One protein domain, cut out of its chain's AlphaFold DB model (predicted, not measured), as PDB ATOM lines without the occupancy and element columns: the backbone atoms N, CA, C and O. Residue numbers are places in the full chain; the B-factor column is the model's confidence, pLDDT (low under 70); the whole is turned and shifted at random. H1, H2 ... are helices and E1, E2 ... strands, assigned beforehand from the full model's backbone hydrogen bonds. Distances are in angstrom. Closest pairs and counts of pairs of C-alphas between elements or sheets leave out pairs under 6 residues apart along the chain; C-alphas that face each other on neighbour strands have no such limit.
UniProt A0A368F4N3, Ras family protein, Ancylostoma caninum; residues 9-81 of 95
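This is residues 9 to 81 of the 95 residues of the protein "Ras family protein" of Ancylostoma caninum (UniProt A0A368F4N3). A long two-stranded hairpin, E1 and E2, reaches out as an arm from a small helical part, in which the short helix H1 packs crosswise on the later half of the long helix H2. The long link, residues 45 to 58, leads from H1 back to the beginning of H2, and there residues 55 to 60 stick out. The printed part has 73 residues, with two named strands followed by two named helices, in the order E1, E2, H1, H2; the sheet has the order E1 - E2 and is antiparallel, and the class is mixed, helices and strands. The whole is loose, with a radius of gyration of the C-alphas of 14.8 A, and flat, spanning 45 by 34 by 18 A, with the hairpin arm making much of the length.

E1, residues 9 to 17, and E2, residues 21 to 30, form a hairpin over a tight link of 3 residues. Their N-to-C directions stand at 162 degrees, antiparallel. The C-alphas of Ser 12 and Gln 26 face each other at 4.5 A. N 11 and O 27 are 2.8 A apart, and N 23 and O 15 are also 2.8 A apart, both within hydrogen-bond range. A short link of 8 residues leads to H1, residues 39 to 44; the closest C-alphas of E2 and H1 are those of Trp 28 and Tyr 43, 7.2 A apart. H1 touches H2, residues 59 to 80, with the C-alphas of Asp 41 and Val 75 closest at 6.1 A. H2 touches H1 with residues 71 to 76 alone. The lines of H1 and H2 stand about perpendicular, at 77 degrees. H2 is apart from both E1 and E2, and H1 is apart from E1. In H1 every O i to N i+4 pair is within hydrogen-bond range; in H2 16 of 18 are.

E1 begins at C-alpha 9, at (7.776, -42.877, 44.247), and measures 25.1 A from first to last C-alpha. E2 measures 28.6 A and ends at C-alpha 30, at (12.207, -41.142, 39.656). H1 is 9.0 A long. H2 is 32.5 A long and ends at C-alpha 80, at (9.693, -52.800, 19.421).

The two C-alphas farthest apart are those of Gly 19 and Asn 60, at 45.5 A. The printed part has no cut. The link from H1 to H2 is long, with 14 residues. The mean pLDDT of the printed part is 83.7, and residues 32 to 38 and 78 to 81 are under 70.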
ATOM      1  N   ASP A   9       9.179 -42.946  43.825       79.06
ATOM      2  CA  ASP A   9       7.776 -42.877  44.247       79.06
ATOM      3  C   ASP A   9       6.853 -43.421  43.144       79.06
ATOM      4  O   ASP A   9       7.142 -43.312  41.947       79.06
ATOM      5  N   PHE A  10       5.753 -44.056  43.541       81.19
ATOM      6  CA  PHE A  10       4.783 -44.640  42.621       81.19
ATOM      7  C   PHE A  10       3.366 -44.209  42.990       81.19
ATOM      8  O   PHE A  10       2.888 -44.386  44.108       81.19
ATOM      9  N   PHE A  11       2.649 -43.692  42.001       87.44
ATOM     10  CA  PHE A  11       1.253 -43.316  42.123       87.44
ATOM     11  C   PHE A  11       0.404 -44.191  41.206       87.44
ATOM     12  O   PHE A  11       0.715 -44.366  40.030       87.44
ATOM     13  N   SER A  12      -0.694 -44.734  41.732       90.62
ATOM     14  CA  SER A  12      -1.620 -45.573  40.973       90.62
ATOM     15  C   SER A  12      -3.055 -45.145  41.234       90.62
ATOM     16  O   SER A  12      -3.483 -45.038  42.384       90.62
ATOM     17  N   LYS A  13      -3.814 -44.903  40.165       92.38
ATOM     18  CA  LYS A  13      -5.214 -44.489  40.247       92.38
ATOM     19  C   LYS A  13      -6.040 -45.176  39.173       92.38
ATOM     20  O   LYS A  13      -5.709 -45.126  37.993       92.38
ATOM     21  N   ARG A  14      -7.152 -45.790  39.579       93.50
ATOM     22  CA  ARG A  14      -8.177 -46.266  38.643       93.50
ATOM     23  C   ARG A  14      -9.041 -45.091  38.207       93.50
ATOM     24  O   ARG A  14      -9.502 -44.317  39.046       93.50
ATOM     25  N   ILE A  15      -9.226 -44.951  36.903       94.31
ATOM     26  CA  ILE A  15      -9.999 -43.886  36.274       94.31
ATOM     27  C   ILE A  15     -11.032 -44.551  35.374       94.31
ATOM     28  O   ILE A  15     -10.685 -45.386  34.540       94.31
ATOM     29  N   SER A  16     -12.296 -44.177  35.544       94.81
ATOM     30  CA  SER A  16     -13.378 -44.599  34.661       94.81
ATOM     31  C   SER A  16     -13.556 -43.551  33.566       94.81
ATOM     32  O   SER A  16     -13.748 -42.369  33.855       94.81
ATOM     33  N   LEU A  17     -13.452 -43.978  32.315       93.06
ATOM     34  CA  LEU A  17     -13.666 -43.152  31.133       93.06
ATOM     35  C   LEU A  17     -15.101 -43.341  30.605       93.06
ATOM     36  O   LEU A  17     -15.754 -44.339  30.932       93.06
ATOM     37  N   PRO A  18     -15.610 -42.411  29.775       93.75
ATOM     38  CA  PRO A  18     -16.892 -42.585  29.098       93.75
ATOM     39  C   PRO A  18     -16.960 -43.911  28.330       93.75
ATOM     40  O   PRO A  18     -15.976 -44.331  27.723       93.75
ATOM     41  N   GLY A  19     -18.127 -44.560  28.346       92.75
ATOM     42  CA  GLY A  19     -18.303 -45.894  27.756       92.75
ATOM     43  C   GLY A  19     -17.909 -47.054  28.678       92.75
ATOM     44  O   GLY A  19     -17.648 -48.143  28.182       92.75
ATOM     45  N   ASP A  20     -17.861 -46.818  29.995       89.81
ATOM     46  CA  ASP A  20     -17.564 -47.817  31.041       89.81
ATOM     47  C   ASP A  20     -16.174 -48.473  30.913       89.81
ATOM     48  O   ASP A  20     -15.923 -49.605  31.326       89.81
ATOM     49  N   VAL A  21     -15.226 -47.729  30.338       94.38
ATOM     50  CA  VAL A  21     -13.840 -48.177  30.199       94.38
ATOM     51  C   VAL A  21     -13.081 -47.854  31.482       94.38
ATOM     52  O   VAL A  21     -12.907 -46.693  31.847       94.38
ATOM     53  N   GLN A  22     -12.589 -48.885  32.164       92.19
ATOM     54  CA  GLN A  22     -11.768 -48.743  33.367       92.19
ATOM     55  C   GLN A  22     -10.283 -48.761  32.996       92.19
ATOM     56  O   GLN A  22      -9.783 -49.742  32.450       92.19
ATOM     57  N   VAL A  23      -9.559 -47.695  33.336       93.25
ATOM     58  CA  VAL A  23      -8.121 -47.558  33.071       93.25
ATOM     59  C   VAL A  23      -7.357 -47.464  34.385       93.25
ATOM     60  O   VAL A  23      -7.763 -46.761  35.310       93.25
ATOM     61  N   LEU A  24      -6.230 -48.169  34.478       90.94
ATOM     62  CA  LEU A  24      -5.272 -48.003  35.568       90.94
ATOM     63  C   LEU A  24      -4.194 -47.007  35.131       90.94
ATOM     64  O   LEU A  24      -3.371 -47.321  34.277       90.94
ATOM     65  N   MET A  25      -4.198 -45.811  35.714       90.88
ATOM     66  CA  MET A  25      -3.142 -44.824  35.518       90.88
ATOM     67  C   MET A  25      -2.039 -45.062  36.544       90.88
ATOM     68  O   MET A  25      -2.304 -45.022  37.745       90.88
ATOM     69  N   GLN A  26      -0.816 -45.286  36.072       90.19
ATOM     70  CA  GLN A  26       0.369 -45.449  36.911       90.19
ATOM     71  C   GLN A  26       1.392 -44.374  36.551       90.19
ATOM     72  O   GLN A  26       1.695 -44.179  35.375       90.19
ATOM     73  N   VAL A  27       1.897 -43.668  37.559       89.06
ATOM     74  CA  VAL A  27       2.930 -42.639  37.425       89.06
ATOM     75  C   VAL A  27       4.091 -43.026  38.324       89.06
ATOM     76  O   VAL A  27       3.889 -43.335  39.496       89.06
ATOM     77  N   TRP A  28       5.293 -43.007  37.764       86.19
ATOM     78  CA  TRP A  28       6.531 -43.320  38.467       86.19
ATOM     79  C   TRP A  28       7.359 -42.037  38.551       86.19
ATOM     80  O   TRP A  28       7.760 -41.514  37.512       86.19
ATOM     81  N   ASP A  29       7.572 -41.514  39.759       84.50
ATOM     82  CA  ASP A  29       8.484 -40.391  40.001       84.50
ATOM     83  C   ASP A  29       9.862 -40.947  40.367       84.50
ATOM     84  O   ASP A  29      10.020 -41.724  41.314       84.50
ATOM     85  N   ILE A  30      10.862 -40.588  39.568       78.38
ATOM     86  CA  ILE A  30      12.207 -41.142  39.656       78.38
ATOM     87  C   ILE A  30      13.178 -40.002  39.949       78.38
ATOM     88  O   ILE A  30      13.402 -39.123  39.118       78.38
ATOM     89  N   GLY A  31      13.801 -40.034  41.128       73.12
ATOM     90  CA  GLY A  31      14.784 -39.024  41.510       73.12
ATOM     91  C   GLY A  31      15.996 -38.985  40.566       73.12
ATOM     92  O   GLY A  31      16.577 -40.020  40.227       73.12
ATOM     93  N   GLY A  32      16.448 -37.779  40.206       64.44
ATOM     94  CA  GLY A  32      17.532 -37.544  39.235       64.44
ATOM     95  C   GLY A  32      18.899 -38.166  39.566       64.44
ATOM     96  O   GLY A  32      19.742 -38.272  38.683       64.44
ATOM     97  N   GLN A  33      19.131 -38.620  40.802       61.19
ATOM     98  CA  GLN A  33      20.371 -39.317  41.183       61.19
ATOM     99  C   GLN A  33      20.405 -40.804  40.786       61.19
ATOM    100  O   GLN A  33      21.444 -41.444  40.915       61.19
ATOM    101  N   SER A  34      19.293 -41.370  40.309       63.69
ATOM    102  CA  SER A  34      19.138 -42.821  40.115       63.69
ATOM    103  C   SER A  34      19.326 -43.319  38.671       63.69
ATOM    104  O   SER A  34      19.111 -44.501  38.405       63.69
ATOM    105  N   ILE A  35      19.804 -42.463  37.752       65.00
ATOM    106  CA  ILE A  35      20.060 -42.794  36.330       65.00
ATOM    107  C   ILE A  35      20.953 -44.039  36.157       65.00
ATOM    108  O   ILE A  35      20.806 -44.776  35.185       65.00
ATOM    109  N   ALA A  36      21.870 -44.295  37.095       60.12
ATOM    110  CA  ALA A  36      22.901 -45.328  36.973       60.12
ATOM    111  C   ALA A  36      22.473 -46.752  37.405       60.12
ATOM    112  O   ALA A  36      23.319 -47.641  37.475       60.12
ATOM    113  N   GLY A  37      21.198 -46.991  37.729       65.56
ATOM    114  CA  GLY A  37      20.737 -48.293  38.228       65.56
ATOM    115  C   GLY A  37      20.115 -49.194  37.158       65.56
ATOM    116  O   GLY A  37      19.277 -48.743  36.386       65.56
ATOM    117  N   GLU A  38      20.402 -50.501  37.193       68.12
ATOM    118  CA  GLU A  38      19.740 -51.529  36.354       68.12
ATOM    119  C   GLU A  38      18.204 -51.540  36.490       68.12
ATOM    120  O   GLU A  38      17.485 -52.026  35.619       68.12
ATOM    121  N   MET A  39      17.674 -50.995  37.590       75.50
ATOM    122  CA  MET A  39      16.233 -50.899  37.819       75.50
ATOM    123  C   MET A  39      15.542 -49.867  36.922       75.50
ATOM    124  O   MET A  39      14.337 -49.987  36.713       75.50
ATOM    125  N   ILE A  40      16.273 -48.905  36.345       80.62
ATOM    126  CA  ILE A  40      15.665 -47.857  35.517       80.62
ATOM    127  C   ILE A  40      14.963 -48.422  34.285       80.62
ATOM    128  O   ILE A  40      13.853 -48.008  33.947       80.62
ATOM    129  N   ASP A  41      15.562 -49.449  33.685       82.00
ATOM    130  CA  ASP A  41      15.001 -50.125  32.526       82.00
ATOM    131  C   ASP A  41      13.647 -50.767  32.880       82.00
ATOM    132  O   ASP A  41      12.735 -50.745  32.058       82.00
ATOM    133  N   LYS A  42      13.467 -51.256  34.120       80.75
ATOM    134  CA  LYS A  42      12.200 -51.842  34.599       80.75
ATOM    135  C   LYS A  42      11.100 -50.801  34.809       80.75
ATOM    136  O   LYS A  42       9.942 -51.126  34.577       80.75
ATOM    137  N   TYR A  43      11.437 -49.584  35.236       80.50
ATOM    138  CA  TYR A  43      10.444 -48.514  35.419       80.50
ATOM    139  C   TYR A  43       9.977 -47.932  34.082       80.50
ATOM    140  O   TYR A  43       8.816 -47.564  33.926       80.50
ATOM    141  N   ILE A  44      10.871 -47.888  33.093       83.06
ATOM    142  CA  ILE A  44      10.543 -47.431  31.739       83.06
ATOM    143  C   ILE A  44       9.817 -48.536  30.949       83.06
ATOM    144  O   ILE A  44       8.984 -48.238  30.091       83.06
ATOM    145  N   TYR A  45      10.089 -49.813  31.242       83.44
ATOM    146  CA  TYR A  45       9.463 -50.957  30.576       83.44
ATOM    147  C   TYR A  45       7.928 -50.897  30.651       83.44
ATOM    148  O   TYR A  45       7.344 -50.819  31.728       83.44
ATOM    149  N   GLY A  46       7.262 -50.966  29.496       81.81
ATOM    150  CA  GLY A  46       5.796 -50.933  29.407       81.81
ATOM    151  C   GLY A  46       5.158 -49.555  29.625       81.81
ATOM    152  O   GLY A  46       3.932 -49.444  29.573       81.81
ATOM    153  N   SER A  47       5.954 -48.500  29.827       85.81
ATOM    154  CA  SER A  47       5.442 -47.131  29.889       85.81
ATOM    155  C   SER A  47       4.991 -46.655  28.506       85.81
ATOM    156  O   SER A  47       5.698 -46.810  27.512       85.81
ATOM    157  N   HIS A  48       3.806 -46.043  28.446       86.94
ATOM    158  CA  HIS A  48       3.242 -45.485  27.209       86.94
ATOM    159  C   HIS A  48       3.839 -44.114  26.864       86.94
ATOM    160  O   HIS A  48       3.868 -43.721  25.701       86.94
ATOM    161  N   ALA A  49       4.302 -43.383  27.878       86.62
ATOM    162  CA  ALA A  49       4.914 -42.071  27.751       86.62
ATOM    163  C   ALA A  49       5.931 -41.857  28.878       86.62
ATOM    164  O   ALA A  49       5.827 -42.473  29.938       86.62
ATOM    165  N   ALA A  50       6.889 -40.961  28.648       89.06
ATOM    166  CA  ALA A  50       7.850 -40.503  29.643       89.06
ATOM    167  C   ALA A  50       7.921 -38.971  29.611       89.06
ATOM    168  O   ALA A  50       7.898 -38.374  28.533       89.06
ATOM    169  N   LEU A  51       8.010 -38.343  30.786       89.69
ATOM    170  CA  LEU A  51       8.168 -36.899  30.939       89.69
ATOM    171  C   LEU A  51       9.534 -36.617  31.567       89.69
ATOM    172  O   LEU A  51       9.836 -37.137  32.637       89.69
ATOM    173  N   ILE A  52      10.340 -35.786  30.908       89.56
ATOM    174  CA  ILE A  52      11.636 -35.333  31.418       89.56
ATOM    175  C   ILE A  52      11.494 -33.855  31.773       89.56
ATOM    176  O   ILE A  52      11.035 -33.062  30.951       89.56
ATOM    177  N   VAL A  53      11.868 -33.492  32.998       89.69
ATOM    178  CA  VAL A  53      11.744 -32.128  33.523       89.69
ATOM    179  C   VAL A  53      13.123 -31.618  33.923       89.69
ATOM    180  O   VAL A  53      13.894 -32.342  34.553       89.69
ATOM    181  N   TYR A  54      13.416 -30.368  33.578       90.50
ATOM    182  CA  TYR A  54      14.629 -29.664  33.982       90.50
ATOM    183  C   TYR A  54      14.314 -28.260  34.478       90.50
ATOM    184  O   TYR A  54      13.214 -27.741  34.280       90.50
ATOM    185  N   ASP A  55      15.297 -27.650  35.126       91.31
ATOM    186  CA  ASP A  55      15.236 -26.275  35.592       91.31
ATOM    187  C   ASP A  55      15.876 -25.351  34.547       91.31
ATOM    188  O   ASP A  55      17.061 -25.469  34.230       91.31
ATOM    189  N   VAL A  56      15.094 -24.402  34.024       94.25
ATOM    190  CA  VAL A  56      15.529 -23.430  33.003       94.25
ATOM    191  C   VAL A  56      16.675 -22.530  33.468       94.25
ATOM    192  O   VAL A  56      17.368 -21.942  32.642       94.25
ATOM    193  N   THR A  57      16.887 -22.417  34.781       95.25
ATOM    194  CA  THR A  57      17.976 -21.634  35.377       95.25
ATOM    195  C   THR A  57      19.262 -22.444  35.569       95.25
ATOM    196  O   THR A  57      20.305 -21.875  35.892       95.25
ATOM    197  N   ASN A  58      19.222 -23.763  35.345       89.69
ATOM    198  CA  ASN A  58      20.330 -24.677  35.590       89.69
ATOM    199  C   ASN A  58      20.662 -25.503  34.339       89.69
ATOM    200  O   ASN A  58      20.059 -26.550  34.090       89.69
ATOM    201  N   LEU A  59      21.686 -25.072  33.599       91.25
ATOM    202  CA  LEU A  59      22.169 -25.756  32.391       91.25
ATOM    203  C   LEU A  59      22.545 -27.222  32.639       91.25
ATOM    204  O   LEU A  59      22.190 -28.076  31.837       91.25
ATOM    205  N   ASN A  60      23.138 -27.548  33.791       88.44
ATOM    206  CA  ASN A  60      23.483 -28.938  34.109       88.44
ATOM    207  C   ASN A  60      22.232 -29.833  34.182       88.44
ATOM    208  O   ASN A  60      22.291 -31.018  33.870       88.44
ATOM    209  N   SER A  61      21.080 -29.286  34.593       87.75
ATOM    210  CA  SER A  61      19.822 -30.045  34.605       87.75
ATOM    211  C   SER A  61      19.284 -30.310  33.196       87.75
ATOM    212  O   SER A  61      18.672 -31.353  32.965       87.75
ATOM    213  N   PHE A  62      19.558 -29.407  32.251       89.12
ATOM    214  CA  PHE A  62      19.258 -29.607  30.838       89.12
ATOM    215  C   PHE A  62      20.184 -30.659  30.219       89.12
ATOM    216  O   PHE A  62      19.697 -31.577  29.565       89.12
ATOM    217  N   ASP A  63      21.488 -30.599  30.496       88.62
ATOM    218  CA  ASP A  63      22.443 -31.596  29.997       88.62
ATOM    219  C   ASP A  63      22.077 -33.010  30.479       88.62
ATOM    220  O   ASP A  63      22.015 -33.950  29.685       88.62
ATOM    221  N   ASN A  64      21.671 -33.146  31.747       86.06
ATOM    222  CA  ASN A  64      21.178 -34.413  32.295       86.06
ATOM    223  C   ASN A  64      19.927 -34.951  31.567       86.06
ATOM    224  O   ASN A  64      19.689 -36.162  31.561       86.06
ATOM    225  N   CYS A  65      19.107 -34.096  30.941       88.81
ATOM    226  CA  CYS A  65      17.955 -34.561  30.157       88.81
ATOM    227  C   CYS A  65      18.381 -35.369  28.939       88.81
ATOM    228  O   CYS A  65      17.664 -36.286  28.531       88.81
ATOM    229  N   GLN A  66      19.535 -35.043  28.356       89.31
ATOM    230  CA  GLN A  66      20.053 -35.761  27.202       89.31
ATOM    231  C   GLN A  66      20.418 -37.203  27.574       89.31
ATOM    232  O   GLN A  66      20.118 -38.127  26.810       89.31
ATOM    233  N   ASP A  67      20.977 -37.409  28.766       88.12
ATOM    234  CA  ASP A  67      21.283 -38.737  29.303       88.12
ATOM    235  C   ASP A  67      20.011 -39.544  29.571       88.12
ATOM    236  O   ASP A  67      19.885 -40.682  29.105       88.12
ATOM    237  N   TRP A  68      19.017 -38.932  30.225       87.00
ATOM    238  CA  TRP A  68      17.697 -39.538  30.431       87.00
ATOM    239  C   TRP A  68      17.034 -39.955  29.115       87.00
ATOM    240  O   TRP A  68      16.523 -41.071  28.986       87.00
ATOM    241  N   LEU A  69      17.084 -39.085  28.107       89.38
ATOM    242  CA  LEU A  69      16.529 -39.356  26.785       89.38
ATOM    243  C   LEU A  69      17.233 -40.535  26.100       89.38
ATOM    244  O   LEU A  69      16.581 -41.352  25.445       89.38
ATOM    245  N   ASN A  70      18.554 -40.647  26.252       89.19
ATOM    246  CA  ASN A  70      19.328 -41.757  25.702       89.19
ATOM    247  C   ASN A  70      18.947 -43.095  26.356       89.19
ATOM    248  O   ASN A  70      18.766 -44.088  25.646       89.19
ATOM    249  N   VAL A  71      18.756 -43.112  27.678       86.88
ATOM    250  CA  VAL A  71      18.283 -44.294  28.419       86.88
ATOM    251  C   VAL A  71      16.888 -44.707  27.952       86.88
ATOM    252  O   VAL A  71      16.695 -45.859  27.566       86.88
ATOM    253  N   ILE A  72      15.937 -43.769  27.886       88.00
ATOM    254  CA  ILE A  72      14.568 -44.055  27.428       88.00
ATOM    255  C   ILE A  72      14.591 -44.632  26.010       88.00
ATOM    256  O   ILE A  72      14.011 -45.686  25.765       88.00
ATOM    257  N   ARG A  73      15.331 -44.014  25.081       88.19
ATOM    258  CA  ARG A  73      15.456 -44.510  23.700       88.19
ATOM    259  C   ARG A  73      16.038 -45.920  23.627       88.19
ATOM    260  O   ARG A  73      15.594 -46.708  22.794       88.19
ATOM    261  N   ARG A  74      17.025 -46.241  24.466       86.88
ATOM    262  CA  ARG A  74      17.612 -47.588  24.543       86.88
ATOM    263  C   ARG A  74      16.559 -48.619  24.957       86.88
ATOM    264  O   ARG A  74      16.456 -49.659  24.309       86.88
ATOM    265  N   VAL A  75      15.762 -48.310  25.978       85.19
ATOM    266  CA  VAL A  75      14.712 -49.206  26.491       85.19
ATOM    267  C   VAL A  75      13.539 -49.310  25.518       85.19
ATOM    268  O   VAL A  75      13.056 -50.405  25.263       85.19
ATOM    269  N   THR A  76      13.091 -48.216  24.899       82.31
ATOM    270  CA  THR A  76      11.975 -48.260  23.938       82.31
ATOM    271  C   THR A  76      12.331 -49.059  22.682       82.31
ATOM    272  O   THR A  76      11.511 -49.841  22.207       82.31
ATOM    273  N   LYS A  77      13.566 -48.954  22.171       77.12
ATOM    274  CA  LYS A  77      14.021 -49.765  21.026       77.12
ATOM    275  C   LYS A  77      14.020 -51.268  21.316       77.12
ATOM    276  O   LYS A  77      13.808 -52.057  20.399       77.12
ATOM    277  N   SER A  78      14.246 -51.683  22.566       68.81
ATOM    278  CA  SER A  78      14.154 -53.102  22.930       68.81
ATOM    279  C   SER A  78      12.703 -53.603  22.987       68.81
ATOM    280  O   SER A  78      12.476 -54.785  22.731       68.81
ATOM    281  N   GLN A  79      11.719 -52.719  23.216       62.47
ATOM    282  CA  GLN A  79      10.286 -53.062  23.205       62.47
ATOM    283  C   GLN A  79       9.753 -53.387  21.807       62.47
ATOM    284  O   GLN A  79       8.903 -54.261  21.645       62.47
ATOM    285  N   GLU A  80      10.235 -52.684  20.781       57.91
ATOM    286  CA  GLU A  80       9.693 -52.800  19.421       57.91
ATOM    287  C   GLU A  80       9.939 -54.193  18.810       57.91
ATOM    288  O   GLU A  80       9.183 -54.662  17.958       57.91
ATOM    289  N   LYS A  81      10.943 -54.917  19.319       46.56
ATOM    290  CA  LYS A  81      11.357 -56.230  18.810       46.56
ATOM    291  C   LYS A  81      10.421 -57.393  19.191       46.56
ATOM    292  O   LYS A  81      10.604 -58.487  18.669       46.56
TER     293      LYS A  81